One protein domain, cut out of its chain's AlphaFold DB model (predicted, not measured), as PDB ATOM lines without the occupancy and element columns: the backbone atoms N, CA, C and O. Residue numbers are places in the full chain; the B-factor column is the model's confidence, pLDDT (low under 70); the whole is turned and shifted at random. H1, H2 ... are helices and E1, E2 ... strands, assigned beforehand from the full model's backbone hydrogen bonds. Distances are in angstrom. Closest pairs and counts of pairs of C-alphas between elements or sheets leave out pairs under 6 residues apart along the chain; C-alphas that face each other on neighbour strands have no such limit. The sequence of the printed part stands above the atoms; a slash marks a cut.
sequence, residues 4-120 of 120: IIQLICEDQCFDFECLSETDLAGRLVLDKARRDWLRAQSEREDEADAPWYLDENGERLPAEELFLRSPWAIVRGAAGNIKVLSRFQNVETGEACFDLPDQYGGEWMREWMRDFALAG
ATOM      1  N   ILE A   4      21.628 -12.753  26.680       93.12
ATOM      2  CA  ILE A   4      22.725 -12.773  27.648       93.12
ATOM      3  C   ILE A   4      23.324 -14.169  27.649       93.12
ATOM      4  O   ILE A   4      22.616 -15.152  27.875       93.12
ATOM      5  N   ILE A   5      24.626 -14.247  27.402       94.06
ATOM      6  CA  ILE A   5      25.405 -15.479  27.508       94.06
ATOM      7  C   ILE A   5      26.473 -15.325  28.586       94.06
ATOM      8  O   ILE A   5      26.786 -14.215  29.010       94.06
ATOM      9  N   GLN A   6      27.068 -16.441  28.996       96.31
ATOM     10  CA  GLN A   6      28.214 -16.426  29.896       96.31
ATOM     11  C   GLN A   6      29.500 -16.706  29.131       96.31
ATOM     12  O   GLN A   6      29.613 -17.709  28.420       96.31
ATOM     13  N   LEU A   7      30.470 -15.820  29.315       96.94
ATOM     14  CA  LEU A   7      31.846 -16.002  28.890       96.94
ATOM     15  C   LEU A   7      32.706 -16.331  30.107       96.94
ATOM     16  O   LEU A   7      32.529 -15.753  31.177       96.94
ATOM     17  N   ILE A   8      33.657 -17.236  29.934       96.19
ATOM     18  CA  ILE A   8      34.745 -17.460  30.877       96.19
ATOM     19  C   ILE A   8      36.042 -16.962  30.244       96.19
ATOM     20  O   ILE A   8      36.303 -17.244  29.075       96.19
ATOM     21  N   CYS A   9      36.826 -16.211  31.009       95.62
ATOM     22  CA  CYS A   9      38.206 -15.875  30.689       95.62
ATOM     23  C   CYS A   9      39.074 -16.440  31.807       95.62
ATOM     24  O   CYS A   9      38.930 -16.013  32.950       95.62
ATOM     25  N   GLU A  10      39.917 -17.420  31.488       91.56
ATOM     26  CA  GLU A  10      40.686 -18.183  32.480       91.56
ATOM     27  C   GLU A  10      39.803 -18.735  33.621       91.56
ATOM     28  O   GLU A  10      39.094 -19.724  33.429       91.56
ATOM     29  N   ASP A  11      39.837 -18.105  34.799       90.06
ATOM     30  CA  ASP A  11      39.116 -18.490  36.013       90.06
ATOM     31  C   ASP A  11      37.930 -17.566  36.355       90.06
ATOM     32  O   ASP A  11      37.233 -17.801  37.345       90.06
ATOM     33  N   GLN A  12      37.666 -16.535  35.545       95.06
ATOM     34  CA  GLN A  12      36.601 -15.559  35.785       95.06
ATOM     35  C   GLN A  12      35.438 -15.703  34.806       95.06
ATOM     36  O   GLN A  12      35.627 -15.791  33.594       95.06
ATOM     37  N   CYS A  13      34.214 -15.638  35.337       95.44
ATOM     38  CA  CYS A  13      32.983 -15.637  34.551       95.44
ATOM     39  C   CYS A  13      32.390 -14.228  34.418       95.44
ATOM     40  O   CYS A  13      32.271 -13.468  35.393       95.44
ATOM     41  N   PHE A  14      31.934 -13.929  33.207       96.88
ATOM     42  CA  PHE A  14      31.347 -12.664  32.804       96.88
ATOM     43  C   PHE A  14      30.015 -12.915  32.111       96.88
ATOM     44  O   PHE A  14      29.920 -13.769  31.229       96.88
ATOM     45  N   ASP A  15      29.010 -12.126  32.469       97.19
ATOM     46  CA  ASP A  15      27.805 -12.039  31.657       97.19
ATOM     47  C   ASP A  15      28.100 -11.127  30.461       97.19
ATOM     48  O   ASP A  15      28.721 -10.067  30.601       97.19
ATOM     49  N   PHE A  16      27.675 -11.556  29.280       96.69
ATOM     50  CA  PHE A  16      27.858 -10.840  28.028       96.69
ATOM     51  C   PHE A  16      26.504 -10.608  27.373       96.69
ATOM     52  O   PHE A  16      25.806 -11.550  26.995       96.69
ATOM     53  N   GLU A  17      26.136  -9.339  27.255       96.31
ATOM     54  CA  GLU A  17      24.948  -8.892  26.546       96.31
ATOM     55  C   GLU A  17      25.269  -8.822  25.053       96.31
ATOM     56  O   GLU A  17      25.966  -7.910  24.602       96.31
ATOM     57  N   CYS A  18      24.763  -9.777  24.277       93.38
ATOM     58  CA  CYS A  18      24.869  -9.759  22.826       93.38
ATOM     59  C   CYS A  18      23.984  -8.641  22.266       93.38
ATOM     60  O   CYS A  18      22.765  -8.631  22.471       93.38
ATOM     61  N   LEU A  19      24.607  -7.704  21.549       91.75
ATOM     62  CA  LEU A  19      23.930  -6.567  20.921       91.75
ATOM     63  C   LEU A  19      23.848  -6.704  19.396       91.75
ATOM     64  O   LEU A  19      23.062  -5.996  18.771       91.75
ATOM     65  N   SER A  20      24.641  -7.602  18.806       86.12
ATOM     66  CA  SER A  20      24.535  -7.981  17.398       86.12
ATOM     67  C   SER A  20      23.694  -9.247  17.232       86.12
ATOM     68  O   SER A  20      23.787 -10.187  18.021       86.12
ATOM     69  N   GLU A  21      22.875  -9.265  16.180       79.25
ATOM     70  CA  GLU A  21      22.147 -10.449  15.715       79.25
ATOM     71  C   GLU A  21      22.969 -11.293  14.742       79.25
ATOM     72  O   GLU A  21      22.449 -12.280  14.236       79.25
ATOM     73  N   THR A  22      24.184 -10.866  14.382       75.69
ATOM     74  CA  THR A  22      24.987 -11.500  13.325       75.69
ATOM     75  C   THR A  22      26.417 -11.802  13.705       75.69
ATOM     76  O   THR A  22      27.074 -12.462  12.913       75.69
ATOM     77  N   ASP A  23      26.878 -11.316  14.857       83.62
ATOM     78  CA  ASP A  23      28.264 -11.386  15.319       83.62
ATOM     79  C   ASP A  23      28.270 -11.564  16.836       83.62
ATOM     80  O   ASP A  23      27.336 -11.132  17.522       83.62
ATOM     81  N   LEU A  24      29.337 -12.137  17.395       90.69
ATOM     82  CA  LEU A  24      29.507 -12.187  18.846       90.69
ATOM     83  C   LEU A  24      30.053 -10.844  19.360       90.69
ATOM     84  O   LEU A  24      31.166 -10.732  19.869       90.69
ATOM     85  N   ALA A  25      29.237  -9.804  19.187       92.94
ATOM     86  CA  ALA A  25      29.536  -8.421  19.527       92.94
ATOM     87  C   ALA A  25      28.486  -7.851  20.484       92.94
ATOM     88  O   ALA A  25      27.279  -8.084  20.348       92.94
ATOM     89  N   GLY A  26      28.948  -7.091  21.471       95.12
ATOM     90  CA  GLY A  26      28.097  -6.690  22.578       95.12
ATOM     91  C   GLY A  26      28.856  -6.044  23.721       95.12
ATOM     92  O   GLY A  26      29.842  -5.334  23.510       95.12
ATOM     93  N   ARG A  27      28.374  -6.274  24.943       97.06
ATOM     94  CA  ARG A  27      28.923  -5.670  26.156       97.06
ATOM     95  C   ARG A  27      29.075  -6.690  27.279       97.06
ATOM     96  O   ARG A  27      28.124  -7.363  27.657       97.06
ATOM     97  N   LEU A  28      30.266  -6.751  27.861       97.25
ATOM     98  CA  LEU A  28      30.525  -7.410  29.134       97.25
ATOM     99  C   LEU A  28      29.888  -6.606  30.271       97.25
ATOM    100  O   LEU A  28      30.088  -5.394  30.388       97.25
ATOM    101  N   VAL A  29      29.159  -7.289  31.148       96.31
ATOM    102  CA  VAL A  29      28.601  -6.694  32.362       96.31
ATOM    103  C   VAL A  29      29.700  -6.631  33.421       96.31
ATOM    104  O   VAL A  29      30.037  -7.629  34.061       96.31
ATOM    105  N   LEU A  30      30.293  -5.447  33.590       96.00
ATOM    106  CA  LEU A  30      31.458  -5.261  34.452       96.00
ATOM    107  C   LEU A  30      31.166  -4.390  35.679       96.00
ATOM    108  O   LEU A  30      30.967  -3.171  35.596       96.00
ATOM    109  N   ASP A  31      31.263  -5.002  36.856       95.44
ATOM    110  CA  ASP A  31      31.492  -4.262  38.094       95.44
ATOM    111  C   ASP A  31      32.946  -3.753  38.176       95.44
ATOM    112  O   ASP A  31      33.748  -3.907  37.250       95.44
ATOM    113  N   LYS A  32      33.283  -3.077  39.279       95.81
ATOM    114  CA  LYS A  32      34.631  -2.544  39.483       95.81
ATOM    115  C   LYS A  32      35.687  -3.656  39.547       95.81
ATOM    116  O   LYS A  32      36.727  -3.521  38.918       95.81
ATOM    117  N   ALA A  33      35.420  -4.740  40.271       95.56
ATOM    118  CA  ALA A  33      36.392  -5.812  40.467       95.56
ATOM    119  C   ALA A  33      36.701  -6.536  39.149       95.56
ATOM    120  O   ALA A  33      37.862  -6.775  38.833       95.56
ATOM    121  N   ARG A  34      35.672  -6.810  38.342       95.69
ATOM    122  CA  ARG A  34      35.811  -7.398  37.004       95.69
ATOM    123  C   ARG A  34      36.560  -6.487  36.037       95.69
ATOM    124  O   ARG A  34      37.377  -6.974  35.263       95.69
ATOM    125  N   ARG A  35      36.316  -5.172  36.099       96.12
ATOM    126  CA  ARG A  35      37.093  -4.182  35.335       96.12
ATOM    127  C   ARG A  35      38.562  -4.197  35.718       96.12
ATOM    128  O   ARG A  35      39.411  -4.311  34.843       96.12
ATOM    129  N   ASP A  36      38.850  -4.105  37.011       96.00
ATOM    130  CA  ASP A  36      40.223  -4.073  37.507       96.00
ATOM    131  C   ASP A  36      40.958  -5.382  37.160       96.00
ATOM    132  O   ASP A  36      42.114  -5.345  36.745       96.00
ATOM    133  N   TRP A  37      40.270  -6.530  37.221       95.69
ATOM    134  CA  TRP A  37      40.826  -7.816  36.794       95.69
ATOM    135  C   TRP A  37      41.138  -7.859  35.294       95.69
ATOM    136  O   TRP A  37      42.230  -8.281  34.925       95.69
ATOM    137  N   LEU A  38      40.228  -7.390  34.428       95.00
ATOM    138  CA  LEU A  38      40.468  -7.356  32.979       95.00
ATOM    139  C   LEU A  38      41.620  -6.420  32.603       95.00
ATOM    140  O   LEU A  38      42.423  -6.782  31.747       95.00
ATOM    141  N   ARG A  39      41.751  -5.261  33.265       94.31
ATOM    142  CA  ARG A  39      42.916  -4.382  33.061       94.31
ATOM    143  C   ARG A  39      44.213  -5.101  33.427       94.31
ATOM    144  O   ARG A  39      45.121  -5.160  32.609       94.31
ATOM    145  N   ALA A  40      44.252  -5.733  34.600       93.25
ATOM    146  CA  ALA A  40      45.423  -6.481  35.047       93.25
ATOM    147  C   ALA A  40      45.738  -7.708  34.169       93.25
ATOM    148  O   ALA A  40      46.878  -8.164  34.148       93.25
ATOM    149  N   GLN A  41      44.748  -8.301  33.496       90.81
ATOM    150  CA  GLN A  41      44.992  -9.351  32.500       90.81
ATOM    151  C   GLN A  41      45.591  -8.783  31.213       90.81
ATOM    152  O   GLN A  41      46.585  -9.318  30.738       90.81
ATOM    153  N   SER A  42      45.041  -7.683  30.691       87.12
ATOM    154  CA  SER A  42      45.578  -7.017  29.496       87.12
ATOM    155  C   SER A  42      47.030  -6.580  29.701       87.12
ATOM    156  O   SER A  42      47.866  -6.836  28.849       87.12
ATOM    157  N   GLU A  43      47.346  -5.991  30.859       88.56
ATOM    158  CA  GLU A  43      48.716  -5.590  31.210       88.56
ATOM    159  C   GLU A  43      49.667  -6.796  31.268       88.56
ATOM    160  O   GLU A  43      50.774  -6.740  30.743       88.56
ATOM    161  N   ARG A  44      49.224  -7.920  31.849       87.25
ATOM    162  CA  ARG A  44      50.018  -9.158  31.878       87.25
ATOM    163  C   ARG A  44      50.259  -9.741  30.493       87.25
ATOM    164  O   ARG A  44      51.320 -10.309  30.268       87.25
ATOM    165  N   GLU A  45      49.283  -9.641  29.597       84.94
ATOM    166  CA  GLU A  45      49.423 -10.101  28.215       84.94
ATOM    167  C   GLU A  45      50.417  -9.231  27.432       84.94
ATOM    168  O   GLU A  45      51.234  -9.775  26.693       84.94
ATOM    169  N   ASP A  46      50.400  -7.912  27.651       83.00
ATOM    170  CA  ASP A  46      51.331  -6.961  27.030       83.00
ATOM    171  C   ASP A  46      52.778  -7.122  27.537       83.00
ATOM    172  O   ASP A  46      53.730  -6.901  26.788       83.00
ATOM    173  N   GLU A  47      52.956  -7.514  28.803       85.31
ATOM    174  CA  GLU A  47      54.266  -7.746  29.431       85.31
ATOM    175  C   GLU A  47      54.790  -9.186  29.263       85.31
ATOM    176  O   GLU A  47      55.916  -9.483  29.667       85.31
ATOM    177  N   ALA A  48      53.996 -10.099  28.696       81.56
ATOM    178  CA  ALA A  48      54.381 -11.498  28.569       81.56
ATOM    179  C   ALA A  48      55.490 -11.690  27.522       81.56
ATOM    180  O   ALA A  48      55.319 -11.367  26.348       81.56
ATOM    181  N   ASP A  49      56.586 -12.344  27.922       77.94
ATOM    182  CA  ASP A  49      57.677 -12.729  27.009       77.94
ATOM    183  C   ASP A  49      57.206 -13.670  25.879       77.94
ATOM    184  O   ASP A  49      57.822 -13.739  24.817       77.94
ATOM    185  N   ALA A  50      56.116 -14.411  26.110       79.56
ATOM    186  CA  ALA A  50      55.506 -15.333  25.156       79.56
ATOM    187  C   ALA A  50      53.970 -15.250  25.245       79.56
ATOM    188  O   ALA A  50      53.351 -16.029  25.981       79.56
ATOM    189  N   PRO A  51      53.329 -14.300  24.541       88.06
ATOM    190  CA  PRO A  51      51.878 -14.179  24.549       88.06
ATOM    191  C   PRO A  51      51.224 -15.408  23.906       88.06
ATOM    192  O   PRO A  51      51.757 -16.018  22.977       88.06
ATOM    193  N   TRP A  52      50.029 -15.766  24.380       90.19
ATOM    194  CA  TRP A  52      49.343 -17.016  24.020       90.19
ATOM    195  C   TRP A  52      49.049 -17.169  22.518       90.19
ATOM    196  O   TRP A  52      48.785 -18.284  22.065       90.19
ATOM    197  N   TYR A  53      49.071 -16.065  21.762       89.00
ATOM    198  CA  TYR A  53      48.776 -16.010  20.331       89.00
ATOM    199  C   TYR A  53      50.008 -16.121  19.417       89.00
ATOM    200  O   TYR A  53      49.842 -16.124  18.191       89.00
ATOM    201  N   LEU A  54      51.219 -16.216  19.982       90.44
ATOM    202  CA  LEU A  54      52.470 -16.386  19.238       90.44
ATOM    203  C   LEU A  54      53.103 -17.766  19.473       90.44
ATOM    204  O   LEU A  54      52.856 -18.434  20.481       90.44
ATOM    205  N   ASP A  55      53.907 -18.202  18.508       89.56
ATOM    206  CA  ASP A  55      54.781 -19.365  18.617       89.56
ATOM    207  C   ASP A  55      56.155 -19.003  19.221       89.56
ATOM    208  O   ASP A  55      56.408 -17.867  19.624       89.56
ATOM    209  N   GLU A  56      57.066 -19.980  19.289       90.50
ATOM    210  CA  GLU A  56      58.425 -19.791  19.822       90.50
ATOM    211  C   GLU A  56      59.310 -18.844  18.991       90.50
ATOM    212  O   GLU A  56      60.327 -18.361  19.487       90.50
ATOM    213  N   ASN A  57      58.921 -18.558  17.746       88.88
ATOM    214  CA  ASN A  57      59.611 -17.637  16.846       88.88
ATOM    215  C   ASN A  57      58.992 -16.229  16.870       88.88
ATOM    216  O   ASN A  57      59.487 -15.332  16.185       88.88
ATOM    217  N   GLY A  58      57.923 -16.021  17.648       87.81
ATOM    218  CA  GLY A  58      57.160 -14.775  17.666       87.81
ATOM    219  C   GLY A  58      56.222 -14.615  16.466       87.81
ATOM    220  O   GLY A  58      55.730 -13.513  16.217       87.81
ATOM    221  N   GLU A  59      55.965 -15.685  15.711       86.94
ATOM    222  CA  GLU A  59      54.989 -15.698  14.625       86.94
ATOM    223  C   GLU A  59      53.591 -16.016  15.159       86.94
ATOM    224  O   GLU A  59      53.414 -16.719  16.154       86.94
ATOM    225  N   ARG A  60      52.555 -15.485  14.500       86.62
ATOM    226  CA  ARG A  60      51.168 -15.735  14.909       86.62
ATOM    227  C   ARG A  60      50.799 -17.197  14.676       86.62
ATOM    228  O   ARG A  60      50.945 -17.702  13.565       86.62
ATOM    229  N   LEU A  61      50.223 -17.827  15.697       86.94
ATOM    230  CA  LEU A  61      49.750 -19.208  15.620       86.94
ATOM    231  C   LEU A  61      48.661 -19.399  14.543       86.94
ATOM    232  O   LEU A  61      47.888 -18.473  14.260       86.94
ATOM    233  N   PRO A  62      48.538 -20.610  13.969       87.50
ATOM    234  CA  PRO A  62      47.423 -20.949  13.092       87.50
ATOM    235  C   PRO A  62      46.085 -20.900  13.848       87.50
ATOM    236  O   PRO A  62      46.032 -21.043  15.068       87.50
ATOM    237  N   ALA A  63      44.984 -20.719  13.109       86.62
ATOM    238  CA  ALA A  63      43.642 -20.522  13.668       86.62
ATOM    239  C   ALA A  63      43.251 -21.571  14.721       86.62
ATOM    240  O   ALA A  63      42.827 -21.215  15.815       86.62
ATOM    241  N   GLU A  64      43.430 -22.855  14.411       88.06
ATOM    242  CA  GLU A  64      43.099 -23.958  15.320       88.06
ATOM    243  C   GLU A  64      43.814 -23.823  16.674       88.06
ATOM    244  O   GLU A  64      43.183 -23.916  17.729       88.06
ATOM    245  N   GLU A  65      45.112 -23.515  16.653       90.19
ATOM    246  CA  GLU A  65      45.897 -23.317  17.871       90.19
ATOM    247  C   GLU A  65      45.532 -22.027  18.603       90.19
ATOM    248  O   GLU A  65      45.474 -22.031  19.832       90.19
ATOM    249  N   LEU A  66      45.222 -20.944  17.879       91.62
ATOM    250  CA  LEU A  66      44.725 -19.705  18.484       91.62
ATOM    251  C   LEU A  66      43.463 -19.971  19.299       91.62
ATOM    252  O   LEU A  66      43.392 -19.580  20.462       91.62
ATOM    253  N   PHE A  67      42.477 -20.665  18.729       92.69
ATOM    254  CA  PHE A  67      41.258 -21.002  19.462       92.69
ATOM    255  C   PHE A  67      41.539 -21.927  20.638       92.69
ATOM    256  O   PHE A  67      41.000 -21.705  21.719       92.69
ATOM    257  N   LEU A  68      42.405 -22.929  20.477       92.00
ATOM    258  CA  LEU A  68      42.761 -23.828  21.573       92.00
ATOM    259  C   LEU A  68      43.398 -23.073  22.752       92.00
ATOM    260  O   LEU A  68      43.061 -23.336  23.912       92.00
ATOM    261  N   ARG A  69      44.279 -22.109  22.464       94.06
ATOM    262  CA  ARG A  69      45.022 -21.340  23.472       94.06
ATOM    263  C   ARG A  69      44.292 -20.103  23.984       94.06
ATOM    264  O   ARG A  69      44.629 -19.647  25.070       94.06
ATOM    265  N   SER A  70      43.283 -19.605  23.269       94.75
ATOM    266  CA  SER A  70      42.540 -18.402  23.658       94.75
ATOM    267  C   SER A  70      42.078 -18.459  25.115       94.75
ATOM    268  O   SER A  70      41.481 -19.462  25.515       94.75
ATOM    269  N   PRO A  71      42.263 -17.409  25.924       95.25
ATOM    270  CA  PRO A  71      41.803 -17.432  27.308       95.25
ATOM    271  C   PRO A  71      40.269 -17.418  27.415       95.25
ATOM    272  O   PRO A  71      39.731 -17.799  28.453       95.25
ATOM    273  N   TRP A  72      39.562 -17.053  26.338       96.56
ATOM    274  CA  TRP A  72      38.112 -16.874  26.322       96.56
ATOM    275  C   TRP A  72      37.342 -18.098  25.820       96.56
ATOM    276  O   TRP A  72      37.716 -18.755  24.842       96.56
ATOM    277  N   ALA A  73      36.196 -18.368  26.446       96.44
ATOM    278  CA  ALA A  73      35.233 -19.353  25.974       96.44
ATOM    279  C   ALA A  73      33.786 -19.004  26.358       96.44
ATOM    280  O   ALA A  73      33.539 -18.411  27.401       96.44
ATOM    281  N   ILE A  74      32.814 -19.432  25.554       95.19
ATOM    282  CA  ILE A  74      31.389 -19.441  25.905       95.19
ATOM    283  C   ILE A  74      31.101 -20.664  26.772       95.19
ATOM    284  O   ILE A  74      31.449 -21.790  26.410       95.19
ATOM    285  N   VAL A  75      30.403 -20.459  27.885       94.00
ATOM    286  CA  VAL A  75      29.956 -21.537  28.771       94.00
ATOM    287  C   VAL A  75      28.685 -22.182  28.204       94.00
ATOM    288  O   VAL A  75      27.666 -21.514  28.050       94.00
ATOM    289  N   ARG A  76      28.713 -23.497  27.923       85.19
ATOM    290  CA  ARG A  76      27.525 -24.274  27.476       85.19
ATOM    291  C   ARG A  76      27.101 -25.385  28.440       85.19
ATOM    292  O   ARG A  76      26.428 -26.339  28.046       85.19
ATOM    293  N   GLY A  77      27.500 -25.287  29.707       77.69
ATOM    294  CA  GLY A  77      27.183 -26.298  30.715       77.69
ATOM    295  C   GLY A  77      27.707 -27.684  30.315       77.69
ATOM    296  O   GLY A  77      28.885 -27.841  30.006       77.69
ATOM    297  N   ALA A  78      26.830 -28.692  30.291       76.94
ATOM    298  CA  ALA A  78      27.202 -30.091  30.048       76.94
ATOM    299  C   ALA A  78      27.758 -30.382  28.639       76.94
ATOM    300  O   ALA A  78      28.397 -31.412  28.444       76.94
ATOM    301  N   ALA A  79      27.532 -29.496  27.663       75.31
ATOM    302  CA  ALA A  79      28.026 -29.658  26.293       75.31
ATOM    303  C   ALA A  79      29.507 -29.260  26.115       75.31
ATOM    304  O   ALA A  79      30.054 -29.437  25.029       75.31
ATOM    305  N   GLY A  80      30.150 -28.739  27.166       83.56
ATOM    306  CA  GLY A  80      31.515 -28.220  27.108       83.56
ATOM    307  C   GLY A  80      31.588 -26.789  26.571       83.56
ATOM    308  O   GLY A  80      30.693 -26.309  25.878       83.56
ATOM    309  N   ASN A  81      32.654 -26.078  26.931       90.25
ATOM    310  CA  ASN A  81      32.824 -24.678  26.551       90.25
ATOM    311  C   ASN A  81      33.237 -24.546  25.075       90.25
ATOM    312  O   ASN A  81      33.983 -25.379  24.564       90.25
ATOM    313  N   ILE A  82      32.799 -23.476  24.405       91.88
ATOM    314  CA  ILE A  82      33.248 -23.137  23.043       91.88
ATOM    315  C   ILE A  82      34.311 -22.054  23.135       91.88
ATOM    316  O   ILE A  82      34.023 -20.967  23.621       91.88
ATOM    317  N   LYS A  83      35.521 -22.320  22.649       94.12
ATOM    318  CA  LYS A  83      36.592 -21.319  22.619       94.12
ATOM    319  C   LYS A  83      36.255 -20.208  21.629       94.12
ATOM    320  O   LYS A  83      35.773 -20.489  20.536       94.12
ATOM    321  N   VAL A  84      36.529 -18.968  22.012       94.94
ATOM    322  CA  VAL A  84      36.306 -17.775  21.180       94.94
ATOM    323  C   VAL A  84      37.551 -16.904  21.189       94.94
ATOM    324  O   VAL A  84      38.305 -16.946  22.156       94.94
ATOM    325  N   LEU A  85      37.787 -16.112  20.147       93.44
ATOM    326  CA  LEU A  85      38.928 -15.194  20.084       93.44
ATOM    327  C   LEU A  85      38.470 -13.767  20.338       93.44
ATOM    328  O   LEU A  85      37.618 -13.269  19.613       93.44
ATOM    329  N   SER A  86      39.054 -13.090  21.328       93.25
ATOM    330  CA  SER A  86      38.818 -11.656  21.520       93.25
ATOM    331  C   SER A  86      39.417 -10.876  20.349       93.25
ATOM    332  O   SER A  86      40.605 -10.997  20.051       93.25
ATOM    333  N   ARG A  87      38.586 -10.086  19.667       89.38
ATOM    334  CA  ARG A  87      39.000  -9.203  18.566       89.38
ATOM    335  C   ARG A  87      39.162  -7.768  19.020       89.38
ATOM    336  O   ARG A  87      40.026  -7.054  18.520       89.38
ATOM    337  N   PHE A  88      38.300  -7.354  19.934       88.44
ATOM    338  CA  PHE A  88      38.294  -6.029  20.517       88.44
ATOM    339  C   PHE A  88      37.666  -6.110  21.902       88.44
ATOM    340  O   PHE A  88      36.648  -6.778  22.081       88.44
ATOM    341  N   GLN A  89      38.242  -5.386  22.854       93.50
ATOM    342  CA  GLN A  89      37.674  -5.209  24.179       93.50
ATOM    343  C   GLN A  89      37.997  -3.806  24.691       93.50
ATOM    344  O   GLN A  89      39.154  -3.403  24.761       93.50
ATOM    345  N   ASN A  90      36.962  -3.076  25.089       94.75
ATOM    346  CA  ASN A  90      37.065  -1.833  25.827       94.75
ATOM    347  C   ASN A  90      36.631  -2.088  27.270       94.75
ATOM    348  O   ASN A  90      35.444  -2.219  27.565       94.75
ATOM    349  N   VAL A  91      37.600  -2.147  28.178       94.25
ATOM    350  CA  VAL A  91      37.345  -2.445  29.593       94.25
ATOM    351  C   VAL A  91      36.547  -1.329  30.284       94.25
ATOM    352  O   VAL A  91      35.776  -1.605  31.200       94.25
ATOM    353  N   GLU A  92      36.650  -0.075  29.833       93.56
ATOM    354  CA  GLU A  92      35.921   1.046  30.445       93.56
ATOM    355  C   GLU A  92      34.415   0.963  30.196       93.56
ATOM    356  O   GLU A  92      33.615   1.167  31.117       93.56
ATOM    357  N   THR A  93      34.036   0.662  28.951       94.00
ATOM    358  CA  THR A  93      32.634   0.599  28.506       94.00
ATOM    359  C   THR A  93      32.056  -0.815  28.561       94.00
ATOM    360  O   THR A  93      30.838  -0.981  28.474       94.00
ATOM    361  N   GLY A  94      32.914  -1.827  28.700       95.69
ATOM    362  CA  GLY A  94      32.584  -3.245  28.585       95.69
ATOM    363  C   GLY A  94      32.352  -3.707  27.146       95.69
ATOM    364  O   GLY A  94      32.059  -4.878  26.939       95.69
ATOM    365  N   GLU A  95      32.439  -2.828  26.147       96.94
ATOM    366  CA  GLU A  95      32.200  -3.206  24.751       96.94
ATOM    367  C   GLU A  95      33.239  -4.223  24.293       96.94
ATOM    368  O   GLU A  95      34.437  -4.015  24.469       96.94
ATOM    369  N   ALA A  96      32.788  -5.327  23.708       96.56
ATOM    370  CA  ALA A  96      33.683  -6.363  23.223       96.56
ATOM    371  C   ALA A  96      33.114  -7.074  21.996       96.56
ATOM    372  O   ALA A  96      31.901  -7.111  21.769       96.56
ATOM    373  N   CYS A  97      34.022  -7.630  21.204       95.12
ATOM    374  CA  CYS A  97      33.721  -8.427  20.029       95.12
ATOM    375  C   CYS A  97      34.630  -9.652  20.009       95.12
ATOM    376  O   CYS A  97      35.837  -9.539  20.249       95.12
ATOM    377  N   PHE A  98      34.041 -10.801  19.707       94.56
ATOM    378  CA  PHE A  98      34.720 -12.080  19.657       94.56
ATOM    379  C   PHE A  98      34.444 -12.780  18.326       94.56
ATOM    380  O   PHE A  98      33.349 -12.663  17.783       94.56
ATOM    381  N   ASP A  99      35.410 -13.556  17.845       91.38
ATOM    382  CA  ASP A  99      35.190 -14.503  16.753       91.38
ATOM    383  C   ASP A  99      34.923 -15.897  17.320       91.38
ATOM    384  O   ASP A  99      35.589 -16.338  18.264       91.38
ATOM    385  N   LEU A 100      33.985 -16.613  16.709       87.62
ATOM    386  CA  LEU A 100      33.844 -18.058  16.871       87.62
ATOM    387  C   LEU A 100      34.761 -18.811  15.883       87.62
ATOM    388  O   LEU A 100      35.151 -18.246  14.857       87.62
ATOM    389  N   PRO A 101      35.102 -20.086  16.158       83.50
ATOM    390  CA  PRO A 101      35.974 -20.882  15.291       83.50
ATOM    391  C   PRO A 101      35.498 -20.979  13.838       83.50
ATOM    392  O   PRO A 101      36.315 -21.024  12.926       83.50
ATOM    393  N   ASP A 102      34.183 -20.982  13.624       73.88
ATOM    394  CA  ASP A 102      33.531 -21.025  12.311       73.88
ATOM    395  C   ASP A 102      33.486 -19.657  11.600       73.88
ATOM    396  O   ASP A 102      33.360 -19.594  10.381       73.88
ATOM    397  N   GLN A 103      33.648 -18.550  12.331       64.38
ATOM    398  CA  GLN A 103      33.661 -17.182  11.789       64.38
ATOM    399  C   GLN A 103      35.057 -16.683  11.440       64.38
ATOM    400  O   GLN A 103      35.219 -15.789  10.603       64.38
ATOM    401  N   TYR A 104      36.079 -17.270  12.056       60.22
ATOM    402  CA  TYR A 104      37.471 -16.903  11.856       60.22
ATOM    403  C   TYR A 104      37.986 -17.456  10.522       60.22
ATOM    404  O   TYR A 104      38.583 -18.525  10.434       60.22
ATOM    405  N   GLY A 105      37.691 -16.717   9.456       54.16
ATOM    406  CA  GLY A 105      37.888 -17.149   8.069       54.16
ATOM    407  C   GLY A 105      36.778 -16.676   7.131       54.16
ATOM    408  O   GLY A 105      36.970 -16.692   5.920       54.16
ATOM    409  N   GLY A 106      35.673 -16.173   7.700       48.19
ATOM    410  CA  GLY A 106      34.634 -15.439   6.998       48.19
ATOM    411  C   GLY A 106      33.648 -16.311   6.243       48.19
ATOM    412  O   GLY A 106      33.529 -16.105   5.047       48.19
ATOM    413  N   GLU A 107      32.917 -17.226   6.896       47.97
ATOM    414  CA  GLU A 107      31.710 -17.803   6.288       47.97
ATOM    415  C   GLU A 107      30.800 -18.548   7.321       47.97
ATOM    416  O   GLU A 107      31.243 -19.480   7.973       47.97
ATOM    417  N   TRP A 108      29.504 -18.167   7.402       54.91
ATOM    418  CA  TRP A 108      28.337 -18.881   8.014       54.91
ATOM    419  C   TRP A 108      27.983 -18.738   9.526       54.91
ATOM    420  O   TRP A 108      27.938 -19.722  10.251       54.91
ATOM    421  N   MET A 109      27.525 -17.554   9.987       51.59
ATOM    422  CA  MET A 109      26.916 -17.374  11.337       51.59
ATOM    423  C   MET A 109      25.367 -17.439  11.384       51.59
ATOM    424  O   MET A 109      24.777 -17.636  12.445       51.59
ATOM    425  N   ARG A 110      24.658 -17.300  10.252       53.84
ATOM    426  CA  ARG A 110      23.181 -17.133  10.255       53.84
ATOM    427  C   ARG A 110      22.389 -18.352  10.732       53.84
ATOM    428  O   ARG A 110      21.270 -18.181  11.210       53.84
ATOM    429  N   GLU A 111      22.919 -19.557  10.561       53.47
ATOM    430  CA  GLU A 111      22.189 -20.790  10.886       53.47
ATOM    431  C   GLU A 111      22.258 -21.102  12.389       53.47
ATOM    432  O   GLU A 111      21.232 -21.400  12.995       53.47
ATOM    433  N   TRP A 112      23.408 -20.877  13.034       56.28
ATOM    434  CA  TRP A 112      23.605 -21.185  14.455       56.28
ATOM    435  C   TRP A 112      22.760 -20.315  15.405       56.28
ATOM    436  O   TRP A 112      22.165 -20.823  16.356       56.28
ATOM    437  N   MET A 113      22.633 -19.009  15.137       56.41
ATOM    438  CA  MET A 113      21.795 -18.127  15.971       56.41
ATOM    439  C   MET A 113      20.303 -18.425  15.837       56.41
ATOM    440  O   MET A 113      19.542 -18.219  16.782       56.41
ATOM    441  N   ARG A 114      19.880 -18.934  14.676       55.00
ATOM    442  CA  ARG A 114      18.493 -19.335  14.449       55.00
ATOM    443  C   ARG A 114      18.149 -20.579  15.276       55.00
ATOM    444  O   ARG A 114      17.080 -20.612  15.874       55.00
ATOM    445  N   ASP A 115      19.071 -21.531  15.395       55.06
ATOM    446  CA  ASP A 115      18.877 -22.737  16.209       55.06
ATOM    447  C   ASP A 115      18.895 -22.446  17.719       55.06
ATOM    448  O   ASP A 115      18.101 -23.017  18.466       55.06
ATOM    449  N   PHE A 116      19.735 -21.513  18.183       55.62
ATOM    450  CA  PHE A 116      19.767 -21.121  19.599       55.62
ATOM    451  C   PHE A 116      18.486 -20.385  20.035       55.62
ATOM    452  O   PHE A 116      17.993 -20.610  21.138       55.62
ATOM    453  N   ALA A 117      17.905 -19.552  19.164       53.81
ATOM    454  CA  ALA A 117      16.653 -18.835  19.428       53.81
ATOM    455  C   ALA A 117      15.393 -19.722  19.362       53.81
ATOM    456  O   ALA A 117      14.346 -19.326  19.867       53.81
ATOM    457  N   LEU A 118      15.478 -20.895  18.727       47.59
ATOM    458  CA  LEU A 118      14.378 -21.864  18.616       47.59
ATOM    459  C   LEU A 118      14.437 -22.975  19.678       47.59
ATOM    460  O   LEU A 118      13.477 -23.730  19.820       47.59
ATOM    461  N   ALA A 119      15.557 -23.099  20.396       49.97
ATOM    462  CA  ALA A 119      15.762 -24.093  21.451       49.97
ATOM    463  C   ALA A 119      15.455 -23.573  22.873       49.97
ATOM    464  O   ALA A 119      15.606 -24.331  23.834       49.97
ATOM    465  N   GLY A 120      15.043 -22.307  23.006       39.81
ATOM    466  CA  GLY A 120      14.529 -21.695  24.240       39.81
ATOM    467  C   GLY A 120      13.041 -21.396  24.139       39.81
ATOM    468  O   GLY A 120      12.377 -21.447  25.197       39.81
TER     469      GLY A 120
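This is residues 4 to 120 of the 120 residues of an uncharacterized protein of Roseateles depolymerans (UniProt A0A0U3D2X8). One antiparallel sheet of six strands, curled like part of a barrel and folded back on itself, makes the core, with the leaf E4 E1 facing the leaf E3 E6 E5 and E2 as the hinge. H1 packs beside this core, the loop of residues 47 to 62 swings well out from it and back to H2, which only grazes the sheet, and past E6 the printed part runs out to H3, where residues 115 to 120 stick out. The printed part has 117 residues with three named helices and six named strands, in the order E1 E2 E3 H1 H2 E4 E5 E6 H3; across the sheet the order is E4 E1 E2 E3 E6 E5, and the class is mixed. It is compact, with a radius of gyration of the C-alphas of 14.7 A and spans of 45 by 35 by 26 A.

In the sheet, E1 is residues 4 to 9, 16.1 A long from C-alpha 4 at (22.725, -12.773, 27.648); E2 is residues 12 to 18, 18.4 A; E3 is 24 to 28, 11.4 A; E4 is 72 to 74, 7.2 A; E5 is 85 to 89, 10.9 A; and E6 is 95 to 99, 14.2 A. H1, residues 32 to 46, measures 21.3 A, H2, residues 63 to 69, 9.9 A, and H3, residues 110 to 118, 13.0 A, ending with C-alpha 118 at (14.378, -21.864, 18.616).

The sheet is strongly twisted, with edge strands E4 and E5. E1, E2 and E3 form a meander, each strand the antiparallel neighbour of the one before. N 7 and O 14 are 2.9 A apart in the hairpin E1 and E2, and N 17 and O 27 are 2.8 A apart in the hairpin E2 and E3. Also within hydrogen-bond range are N 26 and O 96 across the neighbours E3 and E6, 3.0 A apart, N 97 and O 88 in the hairpin E5 and E6, 2.9 A apart, and N 73 and O 8 across the neighbours E4 and E1, 2.9 A apart. The closest C-alphas of E4 and E5, those of Trp 72 and Leu 85, are 6.5 A apart. Residues 73 to 74 of E4 also pair with residues 82 to 83, antiparallel. H1 is on the sheet at a height of 8.3 A over it, over none of the strands, but only just: 2 of its C-alphas fall on E2. The closest C-alphas of H2 and E5, those of Phe 67 and Leu 85, are 6.3 A apart. H3 is not on the sheet. Every O i to N i+4 pair is within hydrogen-bond range in H1 and H2, and 4 of 5 in H3.

The two C-alphas farthest apart, those of Asn 57 and Gly 120, are 45.9 A apart. The printed part has no cut. The link H1 to H2 is long, with 16 residues. The mean pLDDT of the printed part is 85.1, and residues 103 to 120 are under 70.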